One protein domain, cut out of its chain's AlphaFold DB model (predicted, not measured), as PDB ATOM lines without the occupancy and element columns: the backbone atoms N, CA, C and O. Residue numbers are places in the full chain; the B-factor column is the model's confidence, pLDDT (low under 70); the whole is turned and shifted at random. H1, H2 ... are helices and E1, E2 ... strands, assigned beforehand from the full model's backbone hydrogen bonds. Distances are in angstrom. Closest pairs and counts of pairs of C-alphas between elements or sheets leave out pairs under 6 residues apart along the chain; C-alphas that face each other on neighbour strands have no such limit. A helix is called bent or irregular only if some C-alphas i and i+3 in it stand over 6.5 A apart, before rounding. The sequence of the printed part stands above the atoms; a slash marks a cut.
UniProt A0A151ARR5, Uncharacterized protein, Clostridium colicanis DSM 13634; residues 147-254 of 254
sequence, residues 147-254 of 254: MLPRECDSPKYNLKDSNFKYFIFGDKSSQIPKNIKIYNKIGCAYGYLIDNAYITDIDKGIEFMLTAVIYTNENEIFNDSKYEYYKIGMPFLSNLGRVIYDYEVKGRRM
ATOM      1  N   MET A 147      15.500 -10.401 -43.348       97.25
ATOM      2  CA  MET A 147      15.561  -9.347 -44.356       97.25
ATOM      3  C   MET A 147      15.464  -7.944 -43.745       97.25
ATOM      4  O   MET A 147      14.653  -7.679 -42.850       97.25
ATOM      5  N   LEU A 148      16.293  -7.042 -44.262       97.31
ATOM      6  CA  LEU A 148      16.305  -5.621 -43.932       97.31
ATOM      7  C   LEU A 148      15.417  -4.839 -44.912       97.31
ATOM      8  O   LEU A 148      15.340  -5.218 -46.081       97.31
ATOM      9  N   PRO A 149      14.802  -3.709 -44.510       96.12
ATOM     10  CA  PRO A 149      13.978  -2.897 -45.408       96.12
ATOM     11  C   PRO A 149      14.657  -2.526 -46.737       96.12
ATOM     12  O   PRO A 149      14.011  -2.551 -47.781       96.12
ATOM     13  N   ARG A 150      15.968  -2.244 -46.720       95.44
ATOM     14  CA  ARG A 150      16.752  -1.924 -47.927       95.44
ATOM     15  C   ARG A 150      16.923  -3.091 -48.908       95.44
ATOM     16  O   ARG A 150      17.320  -2.864 -50.043       95.44
ATOM     17  N   GLU A 151      16.722  -4.326 -48.448       95.94
ATOM     18  CA  GLU A 151      16.850  -5.553 -49.246       95.94
ATOM     19  C   GLU A 151      15.514  -5.925 -49.920       95.94
ATOM     20  O   GLU A 151      15.434  -6.933 -50.618       95.94
ATOM     21  N   CYS A 152      14.451  -5.139 -49.705       94.69
ATOM     22  CA  CYS A 152      13.172  -5.313 -50.383       94.69
ATOM     23  C   CYS A 152      13.159  -4.590 -51.735       94.69
ATOM     24  O   CYS A 152      13.249  -3.362 -51.798       94.69
ATOM     25  N   ASP A 153      12.957  -5.352 -52.811       90.56
ATOM     26  CA  ASP A 153      12.829  -4.801 -54.164       90.56
ATOM     27  C   ASP A 153      11.420  -4.283 -54.470       90.56
ATOM     28  O   ASP A 153      11.270  -3.303 -55.203       90.56
ATOM     29  N   SER A 154      10.388  -4.935 -53.925       89.25
ATOM     30  CA  SER A 154       8.991  -4.540 -54.099       89.25
ATOM     31  C   SER A 154       8.123  -4.970 -52.904       89.25
ATOM     32  O   SER A 154       8.094  -6.160 -52.577       89.25
ATOM     33  N   PRO A 155       7.404  -4.032 -52.262       90.06
ATOM     34  CA  PRO A 155       7.591  -2.587 -52.401       90.06
ATOM     35  C   PRO A 155       8.978  -2.163 -51.874       90.06
ATOM     36  O   PRO A 155       9.563  -2.827 -51.016       90.06
ATOM     37  N   LYS A 156       9.515  -1.052 -52.395       92.88
ATOM     38  CA  LYS A 156      10.759  -0.457 -51.882       92.88
ATOM     39  C   LYS A 156      10.467   0.391 -50.652       92.88
ATOM     40  O   LYS A 156       9.575   1.235 -50.684       92.88
ATOM     41  N   TYR A 157      11.268   0.225 -49.604       93.12
ATOM     42  CA  TYR A 157      11.113   0.971 -48.356       93.12
ATOM     43  C   TYR A 157      12.257   1.961 -48.146       93.12
ATOM     44  O   TYR A 157      13.427   1.587 -48.165       93.12
ATOM     45  N   ASN A 158      11.919   3.219 -47.863       93.88
ATOM     46  CA  ASN A 158      12.878   4.229 -47.415       93.88
ATOM     47  C   ASN A 158      12.957   4.251 -45.878       93.88
ATOM     48  O   ASN A 158      12.529   5.205 -45.231       93.88
ATOM     49  N   LEU A 159      13.429   3.150 -45.293       95.38
ATOM     50  CA  LEU A 159      13.546   2.960 -43.845       95.38
ATOM     51  C   LEU A 159      14.978   2.565 -43.483       95.38
ATOM     52  O   LEU A 159      15.687   1.965 -44.292       95.38
ATOM     53  N   LYS A 160      15.398   2.870 -42.253       96.00
ATOM     54  CA  LYS A 160      16.684   2.384 -41.741       96.00
ATOM     55  C   LYS A 160      16.580   0.884 -41.489       96.00
ATOM     56  O   LYS A 160      15.518   0.379 -41.126       96.00
ATOM     57  N   ASP A 161      17.706   0.190 -41.584       96.69
ATOM     58  CA  ASP A 161      17.785  -1.238 -41.258       96.69
ATOM     59  C   ASP A 161      17.278  -1.554 -39.843       96.69
ATOM     60  O   ASP A 161      16.650  -2.584 -39.609       96.69
ATOM     61  N   SER A 162      17.538  -0.642 -38.907       95.62
ATOM     62  CA  SER A 162      17.219  -0.771 -37.488       95.62
ATOM     63  C   SER A 162      15.739  -0.588 -37.150       95.62
ATOM     64  O   SER A 162      15.331  -0.973 -36.056       95.62
ATOM     65  N   ASN A 163      14.909  -0.066 -38.068       94.56
ATOM     66  CA  ASN A 163      13.496   0.251 -37.803       94.56
ATOM     67  C   ASN A 163      12.688  -0.925 -37.224       94.56
ATOM     68  O   ASN A 163      11.734  -0.688 -36.488       94.56
ATOM     69  N   PHE A 164      13.058  -2.169 -37.548       95.81
ATOM     70  CA  PHE A 164      12.402  -3.386 -37.052       95.81
ATOM     71  C   PHE A 164      13.395  -4.410 -36.477       95.81
ATOM     72  O   PHE A 164      13.063  -5.588 -36.346       95.81
ATOM     73  N   LYS A 165      14.615  -3.972 -36.140       97.31
ATOM     74  CA  LYS A 165      15.701  -4.784 -35.563       97.31
ATOM     75  C   LYS A 165      16.193  -4.101 -34.283       97.31
ATOM     76  O   LYS A 165      17.148  -3.327 -34.325       97.31
ATOM     77  N   TYR A 166      15.492  -4.305 -33.165       97.69
ATOM     78  CA  TYR A 166      15.707  -3.500 -31.958       97.69
ATOM     79  C   TYR A 166      16.946  -3.936 -31.189       97.69
ATOM     80  O   TYR A 166      17.730  -3.082 -30.759       97.69
ATOM     81  N   PHE A 167      17.173  -5.242 -31.060       98.56
ATOM     82  CA  PHE A 167      18.413  -5.749 -30.484       98.56
ATOM     83  C   PHE A 167      19.630  -5.312 -31.302       98.56
ATOM     84  O   PHE A 167      19.616  -5.314 -32.533       98.56
ATOM     85  N   ILE A 168      20.702  -4.953 -30.592       98.00
ATOM     86  CA  ILE A 168      22.005  -4.510 -31.112       98.00
ATOM     87  C   ILE A 168      21.980  -3.146 -31.830       98.00
ATOM     88  O   ILE A 168      22.862  -2.323 -31.570       98.00
ATOM     89  N   PHE A 169      20.985  -2.880 -32.684       97.88
ATOM     90  CA  PHE A 169      20.995  -1.764 -33.638       97.88
ATOM     91  C   PHE A 169      19.802  -0.806 -33.564       97.88
ATOM     92  O   PHE A 169      19.841   0.212 -34.248       97.88
ATOM     93  N   GLY A 170      18.759  -1.088 -32.780       96.06
ATOM     94  CA  GLY A 170      17.537  -0.267 -32.710       96.06
ATOM     95  C   GLY A 170      17.759   1.224 -32.414       96.06
ATOM     96  O   GLY A 170      16.982   2.064 -32.857       96.06
ATOM     97  N   ASP A 171      18.846   1.565 -31.722       95.50
ATOM     98  CA  ASP A 171      19.281   2.932 -31.409       95.50
ATOM     99  C   ASP A 171      20.322   3.511 -32.393       95.50
ATOM    100  O   ASP A 171      20.859   4.600 -32.175       95.50
ATOM    101  N   LYS A 172      20.627   2.804 -33.486       93.50
ATOM    102  CA  LYS A 172      21.596   3.210 -34.512       93.50
ATOM    103  C   LYS A 172      20.907   3.606 -35.813       93.50
ATOM    104  O   LYS A 172      19.870   3.074 -36.197       93.50
ATOM    105  N   SER A 173      21.536   4.527 -36.541       93.00
ATOM    106  CA  SER A 173      21.197   4.847 -37.934       93.00
ATOM    107  C   SER A 173      22.136   4.202 -38.949       93.00
ATOM    108  O   SER A 173      21.898   4.313 -40.148       93.00
ATOM    109  N   SER A 174      23.220   3.582 -38.482       93.88
ATOM    110  CA  SER A 174      24.175   2.887 -39.333       93.88
ATOM    111  C   SER A 174      23.540   1.659 -39.968       93.88
ATOM    112  O   SER A 174      22.642   1.034 -39.404       93.88
ATOM    113  N   GLN A 175      24.070   1.290 -41.125       96.38
ATOM    114  CA  GLN A 175      23.737   0.035 -41.771       96.38
ATOM    115  C   GLN A 175      24.086  -1.157 -40.873       96.38
ATOM    116  O   GLN A 175      25.151  -1.175 -40.253       96.38
ATOM    117  N   ILE A 176      23.205  -2.156 -40.825       97.75
ATOM    118  CA  ILE A 176      23.495  -3.429 -40.163       97.75
ATOM    119  C   ILE A 176      24.534  -4.181 -41.016       97.75
ATOM    120  O   ILE A 176      24.314  -4.325 -42.229       97.75
ATOM    121  N   PRO A 177      25.664  -4.631 -40.433       97.31
ATOM    122  CA  PRO A 177      26.688  -5.391 -41.147       97.31
ATOM    123  C   PRO A 177      26.138  -6.678 -41.771       97.31
ATOM    124  O   PRO A 177      25.299  -7.351 -41.181       97.31
ATOM    125  N   LYS A 178      26.625  -7.046 -42.963       96.75
ATOM    126  CA  LYS A 178      26.101  -8.196 -43.729       96.75
ATOM    127  C   LYS A 178      26.319  -9.549 -43.045       96.75
ATOM    128  O   LYS A 178      25.526 -10.461 -43.271       96.75
ATOM    129  N   ASN A 179      27.380  -9.670 -42.249       97.50
ATOM    130  CA  ASN A 179      27.721 -10.871 -41.489       97.50
ATOM    131  C   ASN A 179      26.765 -11.123 -40.316       97.50
ATOM    132  O   ASN A 179      26.691 -12.254 -39.841       97.50
ATOM    133  N   ILE A 180      26.021 -10.100 -39.873       98.06
ATOM    134  CA  ILE A 180      25.057 -10.217 -38.781       98.06
ATOM    135  C   ILE A 180      23.651 -10.393 -39.354       98.06
ATOM    136  O   ILE A 180      23.166  -9.562 -40.126       98.06
ATOM    137  N   LYS A 181      22.964 -11.460 -38.944       98.19
ATOM    138  CA  LYS A 181      21.554 -11.697 -39.277       98.19
ATOM    139  C   LYS A 181      20.721 -11.717 -38.006       98.19
ATOM    140  O   LYS A 181      21.090 -12.330 -37.014       98.19
ATOM    141  N   ILE A 182      19.581 -11.035 -38.051       98.31
ATOM    142  CA  ILE A 182      18.629 -10.953 -36.941       98.31
ATOM    143  C   ILE A 182      17.287 -11.457 -37.461       98.31
ATOM    144  O   ILE A 182      16.567 -10.725 -38.141       98.31
ATOM    145  N   TYR A 183      16.968 -12.711 -37.164       98.69
ATOM    146  CA  TYR A 183      15.695 -13.352 -37.479       98.69
ATOM    147  C   TYR A 183      14.724 -13.024 -36.354       98.69
ATOM    148  O   TYR A 183      14.778 -13.648 -35.297       98.69
ATOM    149  N   ASN A 184      13.870 -12.021 -36.542       98.44
ATOM    150  CA  ASN A 184      13.025 -11.549 -35.454       98.44
ATOM    151  C   ASN A 184      11.598 -11.215 -35.877       98.44
ATOM    152  O   ASN A 184      11.260 -11.110 -37.060       98.44
ATOM    153  N   LYS A 185      10.768 -11.001 -34.859       97.88
ATOM    154  CA  LYS A 185       9.540 -10.224 -34.977       97.88
ATOM    155  C   LYS A 185       9.437  -9.284 -33.784       97.88
ATOM    156  O   LYS A 185       9.554  -9.715 -32.641       97.88
ATOM    157  N   ILE A 186       9.173  -8.014 -34.080       97.56
ATOM    158  CA  ILE A 186       8.969  -6.979 -33.067       97.56
ATOM    159  C   ILE A 186       7.490  -6.738 -32.767       97.56
ATOM    160  O   ILE A 186       6.617  -7.051 -33.591       97.56
ATOM    161  N   GLY A 187       7.245  -6.111 -31.617       96.62
ATOM    162  CA  GLY A 187       5.991  -5.460 -31.246       96.62
ATOM    163  C   GLY A 187       6.260  -4.060 -30.689       96.62
ATOM    164  O   GLY A 187       7.268  -3.846 -30.022       96.62
ATOM    165  N   CYS A 188       5.381  -3.106 -30.992       96.06
ATOM    166  CA  CYS A 188       5.451  -1.729 -30.502       96.06
ATOM    167  C   CYS A 188       4.030  -1.171 -30.379       96.06
ATOM    168  O   CYS A 188       3.447  -0.732 -31.370       96.06
ATOM    169  N   ALA A 189       3.433  -1.268 -29.193       95.38
ATOM    170  CA  ALA A 189       2.073  -0.794 -28.945       95.38
ATOM    171  C   ALA A 189       1.804  -0.650 -27.446       95.38
ATOM    172  O   ALA A 189       2.319  -1.427 -26.649       95.38
ATOM    173  N   TYR A 190       0.936   0.294 -27.065       95.31
ATOM    174  CA  TYR A 190       0.461   0.448 -25.681       95.31
ATOM    175  C   TYR A 190       1.572   0.599 -24.626       95.31
ATOM    176  O   TYR A 190       1.432   0.117 -23.507       95.31
ATOM    177  N   GLY A 191       2.697   1.211 -24.983       96.88
ATOM    178  CA  GLY A 191       3.873   1.325 -24.126       96.88
ATOM    179  C   GLY A 191       4.767   0.091 -24.119       96.88
ATOM    180  O   GLY A 191       5.845   0.146 -23.550       96.88
ATOM    181  N   TYR A 192       4.401  -1.006 -24.776       97.19
ATOM    182  CA  TYR A 192       5.243  -2.195 -24.866       97.19
ATOM    183  C   TYR A 192       6.127  -2.153 -26.109       97.19
ATOM    184  O   TYR A 192       5.626  -1.994 -27.224       97.19
ATOM    185  N   LEU A 193       7.426  -2.380 -25.920       97.88
ATOM    186  CA  LEU A 193       8.336  -2.810 -26.978       97.88
ATOM    187  C   LEU A 193       8.722  -4.263 -26.756       97.88
ATOM    188  O   LEU A 193       9.064  -4.665 -25.645       97.88
ATOM    189  N   ILE A 194       8.687  -5.031 -27.835       98.25
ATOM    190  CA  ILE A 194       9.006  -6.453 -27.856       98.25
ATOM    191  C   ILE A 194      10.008  -6.682 -28.975       98.25
ATOM    192  O   ILE A 194       9.798  -6.200 -30.090       98.25
ATOM    193  N   ASP A 195      11.048  -7.459 -28.705       98.50
ATOM    194  CA  ASP A 195      11.870  -8.070 -29.746       98.50
ATOM    195  C   ASP A 195      12.094  -9.545 -29.385       98.50
ATOM    196  O   ASP A 195      12.492  -9.871 -28.265       98.50
ATOM    197  N   ASN A 196      11.748 -10.438 -30.311       98.69
ATOM    198  CA  ASN A 196      11.890 -11.887 -30.198       98.69
ATOM    199  C   ASN A 196      12.765 -12.353 -31.353       98.69
ATOM    200  O   ASN A 196      12.296 -12.370 -32.496       98.69
ATOM    201  N   ALA A 197      14.020 -12.681 -31.061       98.69
ATOM    202  CA  ALA A 197      15.053 -12.796 -32.071       98.69
ATOM    203  C   ALA A 197      15.919 -14.044 -31.914       98.69
ATOM    204  O   ALA A 197      16.242 -14.490 -30.816       98.69
ATOM    205  N   TYR A 198      16.352 -14.549 -33.059       98.75
ATOM    206  CA  TYR A 198      17.510 -15.406 -33.210       98.75
ATOM    207  C   TYR A 198      18.552 -14.605 -33.989       98.75
ATOM    208  O   TYR A 198      18.249 -14.050 -35.048       98.75
ATOM    209  N   ILE A 199      19.747 -14.468 -33.427       98.75
ATOM    210  CA  ILE A 199      20.788 -13.568 -33.915       98.75
ATOM    211  C   ILE A 199      22.023 -14.391 -34.232       98.75
ATOM    212  O   ILE A 199      22.446 -15.194 -33.405       98.75
ATOM    213  N   THR A 200      22.609 -14.162 -35.404       98.44
ATOM    214  CA  THR A 200      23.856 -14.801 -35.824       98.44
ATOM    215  C   THR A 200      24.885 -13.777 -36.273       98.44
ATOM    216  O   THR A 200      24.534 -12.721 -36.797       98.44
ATOM    217  N   ASP A 201      26.160 -14.107 -36.087       98.00
ATOM    218  CA  ASP A 201      27.304 -13.433 -36.695       98.00
ATOM    219  C   ASP A 201      28.198 -14.487 -37.342       98.00
ATOM    220  O   ASP A 201      28.918 -15.218 -36.657       98.00
ATOM    221  N   ILE A 202      28.122 -14.570 -38.669       95.62
ATOM    222  CA  ILE A 202      28.762 -15.624 -39.459       95.62
ATOM    223  C   ILE A 202      30.288 -15.529 -39.365       95.62
ATOM    224  O   ILE A 202      30.952 -16.551 -39.216       95.62
ATOM    225  N   ASP A 203      30.843 -14.315 -39.361       96.62
ATOM    226  CA  ASP A 203      32.297 -14.096 -39.335       96.62
ATOM    227  C   ASP A 203      32.915 -14.538 -37.999       96.62
ATOM    228  O   ASP A 203      34.090 -14.901 -37.937       96.62
ATOM    229  N   LYS A 204      32.125 -14.517 -36.917       95.75
ATOM    230  CA  LYS A 204      32.541 -14.941 -35.569       95.75
ATOM    231  C   LYS A 204      31.976 -16.306 -35.159       95.75
ATOM    232  O   LYS A 204      32.246 -16.770 -34.051       95.75
ATOM    233  N   GLY A 205      31.168 -16.925 -36.019       95.56
ATOM    234  CA  GLY A 205      30.435 -18.161 -35.751       95.56
ATOM    235  C   GLY A 205      29.403 -18.069 -34.621       95.56
ATOM    236  O   GLY A 205      28.981 -19.109 -34.125       95.56
ATOM    237  N   ILE A 206      29.034 -16.871 -34.158       95.88
ATOM    238  CA  ILE A 206      28.164 -16.672 -32.988       95.88
ATOM    239  C   ILE A 206      26.706 -16.876 -33.375       95.88
ATOM    240  O   ILE A 206      26.272 -16.408 -34.426       95.88
ATOM    241  N   GLU A 207      25.940 -17.507 -32.491       96.88
ATOM    242  CA  GLU A 207      24.491 -17.600 -32.597       96.88
ATOM    243  C   GLU A 207      23.847 -17.625 -31.207       96.88
ATOM    244  O   GLU A 207      24.382 -18.245 -30.290       96.88
ATOM    245  N   PHE A 208      22.719 -16.938 -31.034       98.00
ATOM    246  CA  PHE A 208      21.931 -16.989 -29.800       98.00
ATOM    247  C   PHE A 208      20.481 -16.564 -30.043       98.00
ATOM    248  O   PHE A 208      20.172 -15.816 -30.973       98.00
ATOM    249  N   MET A 209      19.573 -17.027 -29.183       98.56
ATOM    250  CA  MET A 209      18.187 -16.558 -29.142       98.56
ATOM    251  C   MET A 209      17.990 -15.624 -27.953       98.56
ATOM    252  O   MET A 209      18.441 -15.919 -26.850       98.56
ATOM    253  N   LEU A 210      17.274 -14.524 -28.162       98.50
ATOM    254  CA  LEU A 210      16.961 -13.545 -27.130       98.50
ATOM    255  C   LEU A 210      15.547 -13.009 -27.338       98.50
ATOM    256  O   LEU A 210      15.168 -12.642 -28.451       98.50
ATOM    257  N   THR A 211      14.790 -12.929 -26.251       98.62
ATOM    258  CA  THR A 211      13.448 -12.352 -26.248       98.62
ATOM    259  C   THR A 211      13.323 -11.410 -25.065       98.62
ATOM    260  O   THR A 211      13.710 -11.758 -23.953       98.62
ATOM    261  N   ALA A 212      12.797 -10.212 -25.299       98.38
ATOM    262  CA  ALA A 212      12.583  -9.230 -24.248       98.38
ATOM    263  C   ALA A 212      11.316  -8.417 -24.509       98.38
ATOM    264  O   ALA A 212      10.971  -8.125 -25.656       98.38
ATOM    265  N   VAL A 213      10.664  -8.028 -23.415       97.94
ATOM    266  CA  VAL A 213       9.556  -7.076 -23.390       97.94
ATOM    267  C   VAL A 213       9.940  -5.961 -22.428       97.94
ATOM    268  O   VAL A 213      10.345  -6.232 -21.301       97.94
ATOM    269  N   ILE A 214       9.805  -4.712 -22.858       97.50
ATOM    270  CA  ILE A 214       9.953  -3.532 -22.004       97.50
ATOM    271  C   ILE A 214       8.677  -2.702 -22.067       97.50
ATOM    272  O   ILE A 214       8.087  -2.541 -23.134       97.50
ATOM    273  N   TYR A 215       8.251  -2.191 -20.915       97.19
ATOM    274  CA  TYR A 215       7.064  -1.357 -20.776       97.19
ATOM    275  C   TYR A 215       7.477   0.081 -20.433       97.19
ATOM    276  O   TYR A 215       8.043   0.338 -19.375       97.19
ATOM    277  N   THR A 216       7.215   1.004 -21.353       96.94
ATOM    278  CA  THR A 216       7.510   2.440 -21.302       96.94
ATOM    279  C   THR A 216       6.211   3.234 -21.455       96.94
ATOM    280  O   THR A 216       5.849   3.643 -22.561       96.94
ATOM    281  N   ASN A 217       5.467   3.353 -20.358       97.81
ATOM    282  CA  ASN A 217       4.224   4.119 -20.278       97.81
ATOM    283  C   ASN A 217       4.137   4.809 -18.911       97.81
ATOM    284  O   ASN A 217       3.298   4.460 -18.078       97.81
ATOM    285  N   GLU A 218       5.073   5.721 -18.648       97.94
ATOM    286  CA  GLU A 218       5.253   6.338 -17.326       97.94
ATOM    287  C   GLU A 218       3.995   7.070 -16.828       97.94
ATOM    288  O   GLU A 218       3.675   7.031 -15.640       97.94
ATOM    289  N   ASN A 219       3.246   7.708 -17.732       97.69
ATOM    290  CA  ASN A 219       2.037   8.448 -17.372       97.69
ATOM    291  C   ASN A 219       0.811   7.548 -17.117       97.69
ATOM    292  O   ASN A 219      -0.209   8.035 -16.623       97.69
ATOM    293  N   GLU A 220       0.912   6.253 -17.436       97.94
ATOM    294  CA  GLU A 220      -0.148   5.251 -17.332       97.94
ATOM    295  C   GLU A 220      -1.419   5.572 -18.143       97.94
ATOM    296  O   GLU A 220      -2.523   5.152 -17.773       97.94
ATOM    297  N   ILE A 221      -1.280   6.298 -19.257       98.25
ATOM    298  CA  ILE A 221      -2.378   6.641 -20.165       98.25
ATOM    299  C   ILE A 221      -2.203   5.878 -21.474       98.25
ATOM    300  O   ILE A 221      -1.285   6.118 -22.248       98.25
ATOM    301  N   PHE A 222      -3.110   4.950 -21.770       97.81
ATOM    302  CA  PHE A 222      -3.031   4.205 -23.027       97.81
ATOM    303  C   PHE A 222      -3.561   5.015 -24.215       97.81
ATOM    304  O   PHE A 222      -4.526   5.767 -24.100       97.81
ATOM    305  N   ASN A 223      -2.981   4.783 -25.391       95.25
ATOM    306  CA  ASN A 223      -3.364   5.378 -26.680       95.25
ATOM    307  C   ASN A 223      -3.229   6.906 -26.792       95.25
ATOM    308  O   ASN A 223      -3.697   7.484 -27.769       95.25
ATOM    309  N   ASP A 224      -2.546   7.571 -25.864       96.25
ATOM    310  CA  ASP A 224      -2.294   9.016 -25.949       96.25
ATOM    311  C   ASP A 224      -1.075   9.381 -26.824       96.25
ATOM    312  O   ASP A 224      -0.783  10.558 -27.035       96.25
ATOM    313  N   SER A 225      -0.387   8.363 -27.355       94.94
ATOM    314  CA  SER A 225       0.834   8.469 -28.167       94.94
ATOM    315  C   SER A 225       2.045   9.055 -27.430       94.94
ATOM    316  O   SER A 225       3.005   9.481 -28.077       94.94
ATOM    317  N   LYS A 226       2.041   9.060 -26.092       97.00
ATOM    318  CA  LYS A 226       3.157   9.525 -25.264       97.00
ATOM    319  C   LYS A 226       3.797   8.332 -24.566       97.00
ATOM    320  O   LYS A 226       3.383   7.925 -23.492       97.00
ATOM    321  N   TYR A 227       4.824   7.789 -25.206       98.00
ATOM    322  CA  TYR A 227       5.578   6.652 -24.688       98.00
ATOM    323  C   TYR A 227       7.077   6.926 -24.773       98.00
ATOM    324  O   TYR A 227       7.560   7.550 -25.726       98.00
ATOM    325  N   GLU A 228       7.848   6.373 -23.842       98.12
ATOM    326  CA  GLU A 228       9.301   6.559 -23.781       98.12
ATOM    327  C   GLU A 228      10.058   5.585 -24.708       98.12
ATOM    328  O   GLU A 228      11.220   5.249 -24.466       98.12
ATOM    329  N   TYR A 229       9.431   5.157 -25.811       97.25
ATOM    330  CA  TYR A 229       9.989   4.185 -26.754       97.25
ATOM    331  C   TYR A 229      11.384   4.567 -27.240       97.25
ATOM    332  O   TYR A 229      12.306   3.768 -27.159       97.25
ATOM    333  N   TYR A 230      11.562   5.790 -27.741       95.81
ATOM    334  CA  TYR A 230      12.828   6.198 -28.357       95.81
ATOM    335  C   TYR A 230      13.872   6.663 -27.344       95.81
ATOM    336  O   TYR A 230      15.066   6.546 -27.602       95.81
ATOM    337  N   LYS A 231      13.431   7.204 -26.203       96.69
ATOM    338  CA  LYS A 231      14.329   7.740 -25.171       96.69
ATOM    339  C   LYS A 231      14.845   6.658 -24.225       96.69
ATOM    340  O   LYS A 231      15.968   6.774 -23.753       96.69
ATOM    341  N   ILE A 232      14.037   5.630 -23.957       97.69
ATOM    342  CA  ILE A 232      14.337   4.581 -22.974       97.69
ATOM    343  C   ILE A 232      14.281   3.203 -23.631       97.69
ATOM    344  O   ILE A 232      15.271   2.473 -23.619       97.69
ATOM    345  N   GLY A 233      13.145   2.857 -24.238       97.94
ATOM    346  CA  GLY A 233      12.859   1.491 -24.673       97.94
ATOM    347  C   GLY A 233      13.837   0.931 -25.717       97.94
ATOM    348  O   GLY A 233      14.458  -0.108 -25.498       97.94
ATOM    349  N   MET A 234      14.016   1.635 -26.837       97.56
ATOM    350  CA  MET A 234      14.920   1.239 -27.921       97.56
ATOM    351  C   MET A 234      16.384   1.221 -27.472       97.56
ATOM    352  O   MET A 234      17.020   0.185 -27.668       97.56
ATOM    353  N   PRO A 235      16.932   2.274 -26.821       97.94
ATOM    354  CA  PRO A 235      18.290   2.218 -26.279       97.94
ATOM    355  C   PRO A 235      18.511   1.041 -25.328       97.94
ATOM    356  O   PRO A 235      19.549   0.382 -25.411       97.94
ATOM    357  N   PHE A 236      17.536   0.737 -24.464       98.50
ATOM    358  CA  PHE A 236      17.619  -0.401 -23.554       98.50
ATOM    359  C   PHE A 236      17.705  -1.729 -24.313       98.50
ATOM    360  O   PHE A 236      18.653  -2.483 -24.097       98.50
ATOM    361  N   LEU A 237      16.771  -2.005 -25.233       98.62
ATOM    362  CA  LEU A 237      16.776  -3.246 -26.018       98.62
ATOM    363  C   LEU A 237      18.046  -3.368 -26.870       98.62
ATOM    364  O   LEU A 237      18.682  -4.422 -26.900       98.62
ATOM    365  N   SER A 238      18.474  -2.283 -27.515       98.38
ATOM    366  CA  SER A 238      19.715  -2.277 -28.290       98.38
ATOM    367  C   SER A 238      20.930  -2.592 -27.425       98.38
ATOM    368  O   SER A 238      21.760  -3.413 -27.818       98.38
ATOM    369  N   ASN A 239      21.021  -1.988 -26.238       98.50
ATOM    370  CA  ASN A 239      22.116  -2.241 -25.312       98.50
ATOM    371  C   ASN A 239      22.086  -3.660 -24.741       98.50
ATOM    372  O   ASN A 239      23.131  -4.299 -24.690       98.50
ATOM    373  N   LEU A 240      20.910  -4.178 -24.382       98.69
ATOM    374  CA  LEU A 240      20.749  -5.562 -23.937       98.69
ATOM    375  C   LEU A 240      21.287  -6.539 -24.991       98.69
ATOM    376  O   LEU A 240      22.107  -7.395 -24.671       98.69
ATOM    377  N   GLY A 241      20.908  -6.352 -26.261       98.38
ATOM    378  CA  GLY A 241      21.431  -7.164 -27.362       98.38
ATOM    379  C   GLY A 241      22.955  -7.081 -27.503       98.38
ATOM    380  O   GLY A 241      23.599  -8.104 -27.718       98.38
ATOM    381  N   ARG A 242      23.548  -5.888 -27.337       98.25
ATOM    382  CA  ARG A 242      25.013  -5.705 -27.373       98.25
ATOM    383  C   ARG A 242      25.721  -6.391 -26.210       98.25
ATOM    384  O   ARG A 242      26.735  -7.032 -26.438       98.25
ATOM    385  N   VAL A 243      25.186  -6.299 -24.993       98.19
ATOM    386  CA  VAL A 243      25.777  -6.942 -23.807       98.19
ATOM    387  C   VAL A 243      25.828  -8.459 -23.976       98.19
ATOM    388  O   VAL A 243      26.866  -9.063 -23.713       98.19
ATOM    389  N   ILE A 244      24.742  -9.071 -24.458       98.06
ATOM    390  CA  ILE A 244      24.709 -10.514 -24.733       98.06
ATOM    391  C   ILE A 244      25.657 -10.873 -25.879       98.06
ATOM    392  O   ILE A 244      26.451 -11.798 -25.752       98.06
ATOM    393  N   TYR A 245      25.651 -10.100 -26.966       97.69
ATOM    394  CA  TYR A 245      26.577 -10.310 -28.076       97.69
ATOM    395  C   TYR A 245      28.050 -10.243 -27.630       97.69
ATOM    396  O   TYR A 245      28.841 -11.120 -27.969       97.69
ATOM    397  N   ASP A 246      28.426  -9.250 -26.822       96.81
ATOM    398  CA  ASP A 246      29.787  -9.103 -26.302       96.81
ATOM    399  C   ASP A 246      30.173 -10.243 -25.350       96.81
ATOM    400  O   ASP A 246      31.341 -10.644 -25.311       96.81
ATOM    401  N   TYR A 247      29.209 -10.777 -24.593       96.44
ATOM    402  CA  TYR A 247      29.405 -11.973 -23.778       96.44
ATOM    403  C   TYR A 247      29.728 -13.191 -24.655       96.44
ATOM    404  O   TYR A 247      30.745 -13.841 -24.416       96.44
ATOM    405  N   GLU A 248      28.960 -13.439 -25.720       95.31
ATOM    406  CA  GLU A 248      29.210 -14.537 -26.667       95.31
ATOM    407  C   GLU A 248      30.570 -14.406 -27.377       95.31
ATOM    408  O   GLU A 248      31.294 -15.390 -27.549       95.31
ATOM    409  N   VAL A 249      30.977 -13.181 -27.735       93.69
ATOM    410  CA  VAL A 249      32.305 -12.911 -28.322       93.69
ATOM    411  C   VAL A 249      33.435 -13.259 -27.348       93.69
ATOM    412  O   VAL A 249      34.474 -13.768 -27.771       93.69
ATOM    413  N   LYS A 250      33.272 -12.958 -26.053       91.44
ATOM    414  CA  LYS A 250      34.297 -13.209 -25.024       91.44
ATOM    415  C   LYS A 250      34.325 -14.669 -24.575       91.44
ATOM    416  O   LYS A 250      35.411 -15.210 -24.398       91.44
ATOM    417  N   GLY A 251      33.162 -15.297 -24.414       73.69
ATOM    418  CA  GLY A 251      33.021 -16.676 -23.940       73.69
ATOM    419  C   GLY A 251      33.622 -17.721 -24.882       73.69
ATOM    420  O   GLY A 251      34.016 -18.785 -24.428       73.69
ATOM    421  N   ARG A 252      33.769 -17.397 -26.173       61.88
ATOM    422  CA  ARG A 252      34.436 -18.246 -27.179       61.88
ATOM    423  C   ARG A 252      35.942 -18.003 -27.324       61.88
ATOM    424  O   ARG A 252      36.577 -18.609 -28.181       61.88
ATOM    425  N   ARG A 253      36.508 -17.070 -26.551       52.00
ATOM    426  CA  ARG A 253      37.958 -16.805 -26.492       52.00
ATOM    427  C   ARG A 253      38.647 -17.483 -25.299       52.00
ATOM    428  O   ARG A 253      39.821 -17.207 -25.066       52.00
ATOM    429  N   MET A 254      37.927 -18.325 -24.559       40.25
ATOM    430  CA  MET A 254      38.479 -19.284 -23.594       40.25
ATOM    431  C   MET A 254      38.489 -20.673 -24.221       40.25
ATOM    432  O   MET A 254      39.449 -21.414 -23.934       40.25
TER     433      MET A 254
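AT A GLANCE: This is residues 147 to 254 of the 254 residues of an uncharacterized protein of Clostridium colicanis DSM 13634 (UniProt A0A151ARR5). A twisted, three-stranded antiparallel sheet has one long helix, H2, packed along one of its faces. The first stretch, residues 147 to 160, loops away beyond the E1 edge of the sheet, and the short helix H1 only grazes the sheet. The printed part has 108 residues, with two named helices and three named strands in the order H1, E1, E2, E3, H2; the sheet order is E1, E2, E3. The class is mixed, helices and strands, and the whole is compact, with a radius of gyration of the C-alphas of 14.9 A and a flat outline spanning 47 by 38 by 19 A.

HOW THE PARTS SIT: Residues 147 to 160 hold no named element, and their C-alphas lie 12 to 23 A from the mean of all C-alphas. H1, residues 161 to 164, follows and only grazes the sheet with its residues 163 to 164. E1, residues 180 to 189, comes closest to H1 at the C-alphas of Phe 164 and Ile 186, 6.4 A apart. E1 bends by 60 degrees at residue 183, and E2, residues 192 to 201, bends by 54 degrees at residue 198. E1 and E2 form an antiparallel hairpin at 175 degrees, with N 183 and O 198 within hydrogen-bond range at 2.8 A. E2 and E3, residues 206 to 215, form another hairpin, antiparallel at 173 degrees, with N 199 and O 208 at 2.8 A. E1, E2 and E3 make a meander, each strand the antiparallel neighbour of the one before; E1 and E3 are edge strands. H2, residues 229 to 251, is on the sheet at a height over the sheet of 9.1 A, and the two make two layers, a helix on one face of a sheet. It lies over E2 and E3, and only just over E1, where 3 of its 23 C-alphas fall. On the local plane H2 and E3 stand at 26 degrees, and H2 runs along the strands. The closest C-alphas of E3 and H2 are those of Ile 214 and Gly 233, 6.4 A apart. H1 and H2 are apart. In H2, 17 of 19 O i to N i+4 pairs are within hydrogen-bond range; H1 is too short for such a pair, and its one O i to N i+3 pair is not within range.

IN THESE COORDINATES: H1 begins at C-alpha 161, (17.785, -1.238, -41.258), and is irregular, with C-alphas 161 and 164 7.2 A apart. E1 is 26.7 A long, E2 27.4 A and E3 28.8 A; E1 begins at C-alpha 180, (25.057, -10.217, -38.781). H2 is 31.2 A long, ends at C-alpha 251, (33.021, -16.676, -23.940), and is irregular, with C-alphas 231 and 234 7.1 A apart.

THE WHOLE: The two C-alphas farthest apart, those of Asp 224 and Met 254, are 49.7 A apart. The printed part has no cut and ends at the chain's last residue. The links H1 to E1, 15 residues, and E3 to H2, 13 residues, are long; those from E1 to E2 and from E2 to E3 are tight. The mean pLDDT of the printed part is 95.3, and residues 252 to 254 are under 70.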